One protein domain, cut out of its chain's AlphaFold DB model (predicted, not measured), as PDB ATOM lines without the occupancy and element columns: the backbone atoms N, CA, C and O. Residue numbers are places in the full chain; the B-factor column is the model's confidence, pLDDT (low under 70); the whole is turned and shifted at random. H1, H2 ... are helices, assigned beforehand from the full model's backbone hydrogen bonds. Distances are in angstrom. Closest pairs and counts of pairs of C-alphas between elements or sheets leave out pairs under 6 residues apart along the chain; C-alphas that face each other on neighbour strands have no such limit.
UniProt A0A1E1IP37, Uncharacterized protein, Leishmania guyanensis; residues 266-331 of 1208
ATOM      1  N   ASP A 266     -49.269  -0.462  30.791       88.56
ATOM      2  CA  ASP A 266     -49.822  -0.368  32.143       88.56
ATOM      3  C   ASP A 266     -48.846  -0.903  33.214       88.56
ATOM      4  O   ASP A 266     -48.243  -1.973  33.088       88.56
ATOM      5  N   GLN A 267     -48.718  -0.149  34.304       88.06
ATOM      6  CA  GLN A 267     -47.767  -0.417  35.381       88.06
ATOM      7  C   GLN A 267     -48.172  -1.644  36.200       88.06
ATOM      8  O   GLN A 267     -47.302  -2.403  36.629       88.06
ATOM      9  N   HIS A 268     -49.476  -1.876  36.385       86.75
ATOM     10  CA  HIS A 268     -49.964  -3.062  37.083       86.75
ATOM     11  C   HIS A 268     -49.722  -4.329  36.246       86.75
ATOM     12  O   HIS A 268     -49.281  -5.340  36.792       86.75
ATOM     13  N   GLN A 269     -49.924  -4.284  34.923       89.00
ATOM     14  CA  GLN A 269     -49.556  -5.367  34.000       89.00
ATOM     15  C   GLN A 269     -48.051  -5.666  34.029       89.00
ATOM     16  O   GLN A 269     -47.681  -6.822  34.243       89.00
ATOM     17  N   ARG A 270     -47.185  -4.646  33.890       91.38
ATOM     18  CA  ARG A 270     -45.718  -4.800  34.005       91.38
ATOM     19  C   ARG A 270     -45.321  -5.443  35.334       91.38
ATOM     20  O   ARG A 270     -44.598  -6.435  35.343       91.38
ATOM     21  N   LEU A 271     -45.833  -4.928  36.455       90.81
ATOM     22  CA  LEU A 271     -45.534  -5.459  37.788       90.81
ATOM     23  C   LEU A 271     -46.032  -6.903  37.948       90.81
ATOM     24  O   LEU A 271     -45.287  -7.750  38.427       90.81
ATOM     25  N   THR A 272     -47.250  -7.213  37.501       90.00
ATOM     26  CA  THR A 272     -47.812  -8.574  37.564       90.00
ATOM     27  C   THR A 272     -46.964  -9.565  36.768       90.00
ATOM     28  O   THR A 272     -46.676 -10.657  37.257       90.00
ATOM     29  N   ALA A 273     -46.513  -9.184  35.570       90.56
ATOM     30  CA  ALA A 273     -45.634 -10.012  34.749       90.56
ATOM     31  C   ALA A 273     -44.242 -10.190  35.372       90.56
ATOM     32  O   ALA A 273     -43.730 -11.308  35.411       90.56
ATOM     33  N   TYR A 274     -43.662  -9.121  35.924       91.94
ATOM     34  CA  TYR A 274     -42.400  -9.169  36.662       91.94
ATOM     35  C   TYR A 274     -42.484 -10.144  37.845       91.94
ATOM     36  O   TYR A 274     -41.634 -11.017  38.015       91.94
ATOM     37  N   MET A 275     -43.550 -10.043  38.642       91.44
ATOM     38  CA  MET A 275     -43.776 -10.920  39.788       91.44
ATOM     39  C   MET A 275     -44.003 -12.376  39.372       91.44
ATOM     40  O   MET A 275     -43.458 -13.273  40.011       91.44
ATOM     41  N   ALA A 276     -44.724 -12.625  38.274       90.75
ATOM     42  CA  ALA A 276     -44.898 -13.969  37.728       90.75
ATOM     43  C   ALA A 276     -43.573 -14.576  37.225       90.75
ATOM     44  O   ALA A 276     -43.275 -15.728  37.539       90.75
ATOM     45  N   ALA A 277     -42.756 -13.802  36.500       91.81
ATOM     46  CA  ALA A 277     -41.467 -14.249  35.966       91.81
ATOM     47  C   ALA A 277     -40.469 -14.635  37.075       91.81
ATOM     48  O   ALA A 277     -39.793 -15.658  36.969       91.81
ATOM     49  N   TYR A 278     -40.426 -13.856  38.161       92.81
ATOM     50  CA  TYR A 278     -39.540 -14.082  39.311       92.81
ATOM     51  C   TYR A 278     -40.189 -14.867  40.469       92.81
ATOM     52  O   TYR A 278     -39.580 -15.002  41.528       92.81
ATOM     53  N   GLN A 279     -41.398 -15.412  40.274       90.88
ATOM     54  CA  GLN A 279     -42.152 -16.211  41.260       90.88
ATOM     55  C   GLN A 279     -42.358 -15.499  42.617       90.88
ATOM     56  O   GLN A 279     -42.335 -16.118  43.681       90.88
ATOM     57  N   LEU A 280     -42.561 -14.180  42.579       89.06
ATOM     58  CA  LEU A 280     -42.727 -13.324  43.753       89.06
ATOM     59  C   LEU A 280     -44.202 -13.257  44.182       89.06
ATOM     60  O   LEU A 280     -45.070 -12.884  43.395       89.06
ATOM     61  N   ASP A 281     -44.487 -13.549  45.452       82.12
ATOM     62  CA  ASP A 281     -45.811 -13.331  46.055       82.12
ATOM     63  C   ASP A 281     -46.053 -11.827  46.299       82.12
ATOM     64  O   ASP A 281     -45.158 -11.112  46.762       82.12
ATOM     65  N   GLN A 282     -47.272 -11.341  46.048       71.88
ATOM     66  CA  GLN A 282     -47.713  -9.984  46.409       71.88
ATOM     67  C   GLN A 282     -47.641  -9.726  47.919       71.88
ATOM     68  O   GLN A 282     -47.476  -8.583  48.342       71.88
ATOM     69  N   ASN A 283     -47.694 -10.782  48.730       73.81
ATOM     70  CA  ASN A 283     -47.542 -10.733  50.183       73.81
ATOM     71  C   ASN A 283     -46.082 -10.897  50.646       73.81
ATOM     72  O   ASN A 283     -45.818 -10.870  51.848       73.81
ATOM     73  N   SER A 284     -45.119 -11.068  49.729       77.56
ATOM     74  CA  SER A 284     -43.707 -11.183  50.103       77.56
ATOM     75  C   SER A 284     -43.194  -9.873  50.706       77.56
ATOM     76  O   SER A 284     -43.329  -8.791  50.124       77.56
ATOM     77  N   THR A 285     -42.575  -9.971  51.886       72.06
ATOM     78  CA  THR A 285     -42.101  -8.810  52.654       72.06
ATOM     79  C   THR A 285     -41.186  -7.917  51.820       72.06
ATOM     80  O   THR A 285     -41.314  -6.702  51.866       72.06
ATOM     81  N   SER A 286     -40.330  -8.505  50.977       73.38
ATOM     82  CA  SER A 286     -39.377  -7.781  50.133       73.38
ATOM     83  C   SER A 286     -39.995  -7.036  48.944       73.38
ATOM     84  O   SER A 286     -39.360  -6.116  48.428       73.38
ATOM     85  N   VAL A 287     -41.204  -7.390  48.493       77.75
ATOM     86  CA  VAL A 287     -41.951  -6.601  47.493       77.75
ATOM     87  C   VAL A 287     -42.766  -5.510  48.186       77.75
ATOM     88  O   VAL A 287     -42.739  -4.363  47.742       77.75
ATOM     89  N   GLN A 288     -43.403  -5.816  49.319       79.12
ATOM     90  CA  GLN A 288     -44.107  -4.815  50.129       79.12
ATOM     91  C   GLN A 288     -43.157  -3.737  50.688       79.12
ATOM     92  O   GLN A 288     -43.508  -2.560  50.696       79.12
ATOM     93  N   GLU A 289     -41.926  -4.091  51.067       80.06
ATOM     94  CA  GLU A 289     -40.834  -3.152  51.376       80.06
ATOM     95  C   GLU A 289     -40.590  -2.156  50.234       80.06
ATOM     96  O   GLU A 289     -40.516  -0.956  50.475       80.06
ATOM     97  N   ILE A 290     -40.473  -2.641  48.993       80.75
ATOM     98  CA  ILE A 290     -40.169  -1.798  47.829       80.75
ATOM     99  C   ILE A 290     -41.357  -0.893  47.508       80.75
ATOM    100  O   ILE A 290     -41.170   0.310  47.358       80.75
ATOM    101  N   LEU A 291     -42.575  -1.442  47.464       83.50
ATOM    102  CA  LEU A 291     -43.789  -0.668  47.193       83.50
ATOM    103  C   LEU A 291     -44.040   0.395  48.276       83.50
ATOM    104  O   LEU A 291     -44.393   1.526  47.955       83.50
ATOM    105  N   THR A 292     -43.809   0.079  49.556       82.19
ATOM    106  CA  THR A 292     -43.982   1.048  50.654       82.19
ATOM    107  C   THR A 292     -42.821   2.031  50.805       82.19
ATOM    108  O   THR A 292     -43.041   3.119  51.331       82.19
ATOM    109  N   ALA A 293     -41.611   1.709  50.336       78.94
ATOM    110  CA  ALA A 293     -40.514   2.671  50.222       78.94
ATOM    111  C   ALA A 293     -40.753   3.650  49.060       78.94
ATOM    112  O   ALA A 293     -40.687   4.862  49.256       78.94
ATOM    113  N   HIS A 294     -41.117   3.127  47.886       81.56
ATOM    114  CA  HIS A 294     -41.465   3.893  46.684       81.56
ATOM    115  C   HIS A 294     -42.635   4.857  46.937       81.56
ATOM    116  O   HIS A 294     -42.538   6.044  46.641       81.56
ATOM    117  N   ALA A 295     -43.683   4.394  47.627       81.81
ATOM    118  CA  ALA A 295     -44.821   5.222  48.037       81.81
ATOM    119  C   ALA A 295     -44.517   6.259  49.147       81.81
ATOM    120  O   ALA A 295     -45.418   6.997  49.548       81.81
ATOM    121  N   ARG A 296     -43.286   6.313  49.682       81.25
ATOM    122  CA  ARG A 296     -42.857   7.269  50.725       81.25
ATOM    123  C   ARG A 296     -41.829   8.294  50.254       81.25
ATOM    124  O   ARG A 296     -41.621   9.275  50.962       81.25
ATOM    125  N   ASP A 297     -41.183   8.075  49.114       78.88
ATOM    126  CA  ASP A 297     -40.141   8.955  48.589       78.88
ATOM    127  C   ASP A 297     -40.597   9.613  47.283       78.88
ATOM    128  O   ASP A 297     -40.638   8.988  46.224       78.88
ATOM    129  N   GLU A 298     -40.892  10.914  47.355       73.88
ATOM    130  CA  GLU A 298     -41.321  11.740  46.218       73.88
ATOM    131  C   GLU A 298     -40.363  11.672  45.015       73.88
ATOM    132  O   GLU A 298     -40.799  11.892  43.886       73.88
ATOM    133  N   LYS A 299     -39.075  11.357  45.223       63.09
ATOM    134  CA  LYS A 299     -38.085  11.272  44.139       63.09
ATOM    135  C   LYS A 299     -38.094   9.928  43.423       63.09
ATOM    136  O   LYS A 299     -37.955   9.909  42.200       63.09
ATOM    137  N   THR A 300     -38.265   8.813  44.134       63.38
ATOM    138  CA  THR A 300     -38.392   7.500  43.482       63.38
ATOM    139  C   THR A 300     -39.808   7.193  43.008       63.38
ATOM    140  O   THR A 300     -39.913   6.408  42.074       63.38
ATOM    141  N   SER A 301     -40.846   7.862  43.535       71.81
ATOM    142  CA  SER A 301     -42.289   7.721  43.218       71.81
ATOM    143  C   SER A 301     -42.665   7.690  41.717       71.81
ATOM    144  O   SER A 301     -43.735   7.212  41.338       71.81
ATOM    145  N   THR A 302     -41.771   8.107  40.813       81.00
ATOM    146  CA  THR A 302     -41.931   7.831  39.374       81.00
ATOM    147  C   THR A 302     -41.979   6.316  39.082       81.00
ATOM    148  O   THR A 302     -41.256   5.536  39.710       81.00
ATOM    149  N   PRO A 303     -42.760   5.845  38.090       81.12
ATOM    150  CA  PRO A 303     -42.829   4.414  37.772       81.12
ATOM    151  C   PRO A 303     -41.471   3.818  37.373       81.12
ATOM    152  O   PRO A 303     -41.169   2.677  37.713       81.12
ATOM    153  N   ALA A 304     -40.621   4.602  36.702       83.50
ATOM    154  CA  ALA A 304     -39.264   4.196  36.342       83.50
ATOM    155  C   ALA A 304     -38.413   3.847  37.578       83.50
ATOM    156  O   ALA A 304     -37.695   2.849  37.554       83.50
ATOM    157  N   GLY A 305     -38.547   4.600  38.678       84.88
ATOM    158  CA  GLY A 305     -37.852   4.320  39.938       84.88
ATOM    159  C   GLY A 305     -38.234   2.973  40.560       84.88
ATOM    160  O   GLY A 305     -37.356   2.260  41.047       84.88
ATOM    161  N   LEU A 306     -39.512   2.579  40.481       89.25
ATOM    162  CA  LEU A 306     -39.980   1.268  40.953       89.25
ATOM    163  C   LEU A 306     -39.337   0.128  40.158       89.25
ATOM    164  O   LEU A 306     -38.745  -0.777  40.747       89.25
ATOM    165  N   PHE A 307     -39.426   0.174  38.827       90.38
ATOM    166  CA  PHE A 307     -38.879  -0.891  37.984       90.38
ATOM    167  C   PHE A 307     -37.347  -0.935  38.031       90.38
ATOM    168  O   PHE A 307     -36.792  -2.026  38.096       90.38
ATOM    169  N   TYR A 308     -36.658   0.204  38.141       89.12
ATOM    170  CA  TYR A 308     -35.209   0.237  38.371       89.12
ATOM    171  C   TYR A 308     -34.814  -0.432  39.703       89.12
ATOM    172  O   TYR A 308     -33.873  -1.227  39.746       89.12
ATOM    173  N   ALA A 309     -35.558  -0.175  40.787       88.56
ATOM    174  CA  ALA A 309     -35.322  -0.805  42.089       88.56
ATOM    175  C   ALA A 309     -35.626  -2.316  42.091       88.56
ATOM    176  O   ALA A 309     -34.902  -3.090  42.720       88.56
ATOM    177  N   LEU A 310     -36.668  -2.749  41.371       90.38
ATOM    178  CA  LEU A 310     -36.958  -4.169  41.154       90.38
ATOM    179  C   LEU A 310     -35.836  -4.841  40.353       90.38
ATOM    180  O   LEU A 310     -35.324  -5.875  40.789       90.38
ATOM    181  N   VAL A 311     -35.408  -4.224  39.246       91.12
ATOM    182  CA  VAL A 311     -34.365  -4.761  38.364       91.12
ATOM    183  C   VAL A 311     -33.038  -4.920  39.101       91.12
ATOM    184  O   VAL A 311     -32.413  -5.978  39.033       91.12
ATOM    185  N   GLY A 312     -32.658  -3.924  39.907       90.62
ATOM    186  CA  GLY A 312     -31.466  -3.984  40.753       90.62
ATOM    187  C   GLY A 312     -31.510  -5.029  41.881       90.62
ATOM    188  O   GLY A 312     -30.448  -5.388  42.389       90.62
ATOM    189  N   ARG A 313     -32.693  -5.528  42.286       92.06
ATOM    190  CA  ARG A 313     -32.843  -6.528  43.371       92.06
ATOM    191  C   ARG A 313     -33.109  -7.953  42.866       92.06
ATOM    192  O   ARG A 313     -32.753  -8.888  43.580       92.06
ATOM    193  N   TYR A 314     -33.715  -8.134  41.687       92.19
ATOM    194  CA  TYR A 314     -34.162  -9.456  41.207       92.19
ATOM    195  C   TYR A 314     -33.671  -9.866  39.800       92.19
ATOM    196  O   TYR A 314     -33.540 -11.065  39.566       92.19
ATOM    197  N   GLY A 315     -33.361  -8.935  38.886       90.56
ATOM    198  CA  GLY A 315     -32.916  -9.242  37.511       90.56
ATOM    199  C   GLY A 315     -33.585  -8.372  36.432       90.56
ATOM    200  O   GLY A 315     -34.391  -7.517  36.763       90.56
ATOM    201  N   PRO A 316     -33.278  -8.538  35.132       92.56
ATOM    202  CA  PRO A 316     -33.894  -7.737  34.063       92.56
ATOM    203  C   PRO A 316     -35.429  -7.871  34.020       92.56
ATOM    204  O   PRO A 316     -35.983  -8.917  34.363       92.56
ATOM    205  N   GLU A 317     -36.124  -6.827  33.564       92.75
ATOM    206  CA  GLU A 317     -37.573  -6.889  33.326       92.75
ATOM    207  C   GLU A 317     -37.885  -7.933  32.232       92.75
ATOM    208  O   GLU A 317     -37.162  -7.987  31.233       92.75
ATOM    209  N   PRO A 318     -38.909  -8.799  32.397       91.69
ATOM    210  CA  PRO A 318     -39.295  -9.735  31.346       91.69
ATOM    211  C   PRO A 318     -39.701  -8.993  30.066       91.69
ATOM    212  O   PRO A 318     -40.295  -7.921  30.125       91.69
ATOM    213  N   ASP A 319     -39.422  -9.586  28.905       90.00
ATOM    214  CA  ASP A 319     -39.764  -9.013  27.598       90.00
ATOM    215  C   ASP A 319     -41.290  -8.778  27.485       90.00
ATOM    216  O   ASP A 319     -42.049  -9.757  27.544       90.00
ATOM    217  N   PRO A 320     -41.762  -7.529  27.276       91.12
ATOM    218  CA  PRO A 320     -43.179  -7.196  27.139       91.12
ATOM    219  C   PRO A 320     -43.943  -8.024  26.105       91.12
ATOM    220  O   PRO A 320     -45.137  -8.282  26.280       91.12
ATOM    221  N   ARG A 321     -43.264  -8.517  25.059       86.75
ATOM    222  CA  ARG A 321     -43.870  -9.395  24.051       86.75
ATOM    223  C   ARG A 321     -44.384 -10.714  24.630       86.75
ATOM    224  O   ARG A 321     -45.285 -11.309  24.047       86.75
ATOM    225  N   THR A 322     -43.826 -11.168  25.755       85.50
ATOM    226  CA  THR A 322     -44.155 -12.464  26.376       85.50
ATOM    227  C   THR A 322     -45.408 -12.440  27.250       85.50
ATOM    228  O   THR A 322     -45.974 -13.503  27.500       85.50
ATOM    229  N   TYR A 323     -45.857 -11.260  27.698       87.12
ATOM    230  CA  TYR A 323     -46.986 -11.134  28.631       87.12
ATOM    231  C   TYR A 323     -48.101 -10.179  28.187       87.12
ATOM    232  O   TYR A 323     -49.223 -10.311  28.674       87.12
ATOM    233  N   LEU A 324     -47.846  -9.245  27.263       85.00
ATOM    234  CA  LEU A 324     -48.889  -8.342  26.748       85.00
ATOM    235  C   LEU A 324     -49.745  -8.953  25.642       85.00
ATOM    236  O   LEU A 324     -50.849  -8.475  25.379       85.00
ATOM    237  N   PHE A 325     -49.241  -9.991  24.981       84.50
ATOM    238  CA  PHE A 325     -49.877 -10.574  23.811       84.50
ATOM    239  C   PHE A 325     -50.193 -12.047  24.084       84.50
ATOM    240  O   PHE A 325     -49.276 -12.816  24.382       84.50
ATOM    241  N   PRO A 326     -51.471 -12.469  24.014       78.00
ATOM    242  CA  PRO A 326     -51.818 -13.872  24.182       78.00
ATOM    243  C   PRO A 326     -51.177 -14.696  23.062       78.00
ATOM    244  O   PRO A 326     -51.034 -14.212  21.939       78.00
ATOM    245  N   THR A 327     -50.828 -15.956  23.342       82.88
ATOM    246  CA  THR A 327     -50.345 -16.880  22.306       82.88
ATOM    247  C   THR A 327     -51.355 -16.925  21.151       82.88
ATOM    248  O   THR A 327     -52.507 -17.291  21.407       82.88
ATOM    249  N   PRO A 328     -50.962 -16.579  19.910       85.06
ATOM    250  CA  PRO A 328     -51.877 -16.555  18.774       85.06
ATOM    251  C   PRO A 328     -52.537 -17.920  18.533       85.06
ATOM    252  O   PRO A 328     -51.909 -18.972  18.674       85.06
ATOM    253  N   ARG A 329     -53.832 -17.910  18.204       85.94
ATOM    254  CA  ARG A 329     -54.689 -19.097  18.070       85.94
ATOM    255  C   ARG A 329     -55.700 -18.894  16.952       85.94
ATOM    256  O   ARG A 329     -56.773 -18.339  17.167       85.94
ATOM    257  N   TYR A 330     -55.392 -19.435  15.780       89.00
ATOM    258  CA  TYR A 330     -56.328 -19.470  14.667       89.00
ATOM    259  C   TYR A 330     -56.935 -20.863  14.479       89.00
ATOM    260  O   TYR A 330     -56.229 -21.833  14.193       89.00
ATOM    261  N   THR A 331     -58.262 -20.931  14.589       87.19
ATOM    262  CA  THR A 331     -59.062 -22.110  14.237       87.19
ATOM    263  C   THR A 331     -59.682 -21.882  12.852       87.19
ATOM    264  O   THR A 331     -60.631 -21.085  12.756       87.19
TER     265      THR A 331
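This is residues 266 to 331 of the 1208 residues of an uncharacterized protein of Leishmania guyanensis (UniProt A0A1E1IP37). Three short helices stand loosely as a triangle, H3 paired with H2 in a hairpin and H1 near H3, and the tail's residues 325 to 331 stick out and make the length. The printed part has 66 residues with three named helices, H1, H2, H3 in chain order, and no named strand; the class is all helix. It is loose, with a radius of gyration of the C-alphas of 13.6 A and spans of 50 by 22 by 17 A.

H3, residues 303 to 314, is 16.7 A long and ends at C-alpha 314 (-34.162, -9.456, 41.207). H2 is residues 285 to 294, 14.1 A. H1, residues 267 to 277, is 15.2 A and begins at C-alpha 267 (-47.767, -0.417, 35.381).

H3 touches H2 with residues 305 to 310 alone, a hairpin at a shallow tilt of 30 degrees, opposite ways; the closest C-alphas, His 294 and Leu 306, are 6.5 A apart. H1 and H3 are close but not clearly touching, the same way at a shallow tilt of 9 degrees; their closest C-alphas, Gln 267 and Pro 303, are 7.3 A apart. H1 and H2 are apart. Every O i to N i+4 pair is within hydrogen-bond range in H1 and H3, and 5 of 6 in H2.

The farthest C-alphas, Asp 297 and Thr 331, are 50.0 A apart. The printed part has no cut, and both links are short. Residues 315 to 331 hold no named element. Residues 299 to 300 have pLDDT under 70.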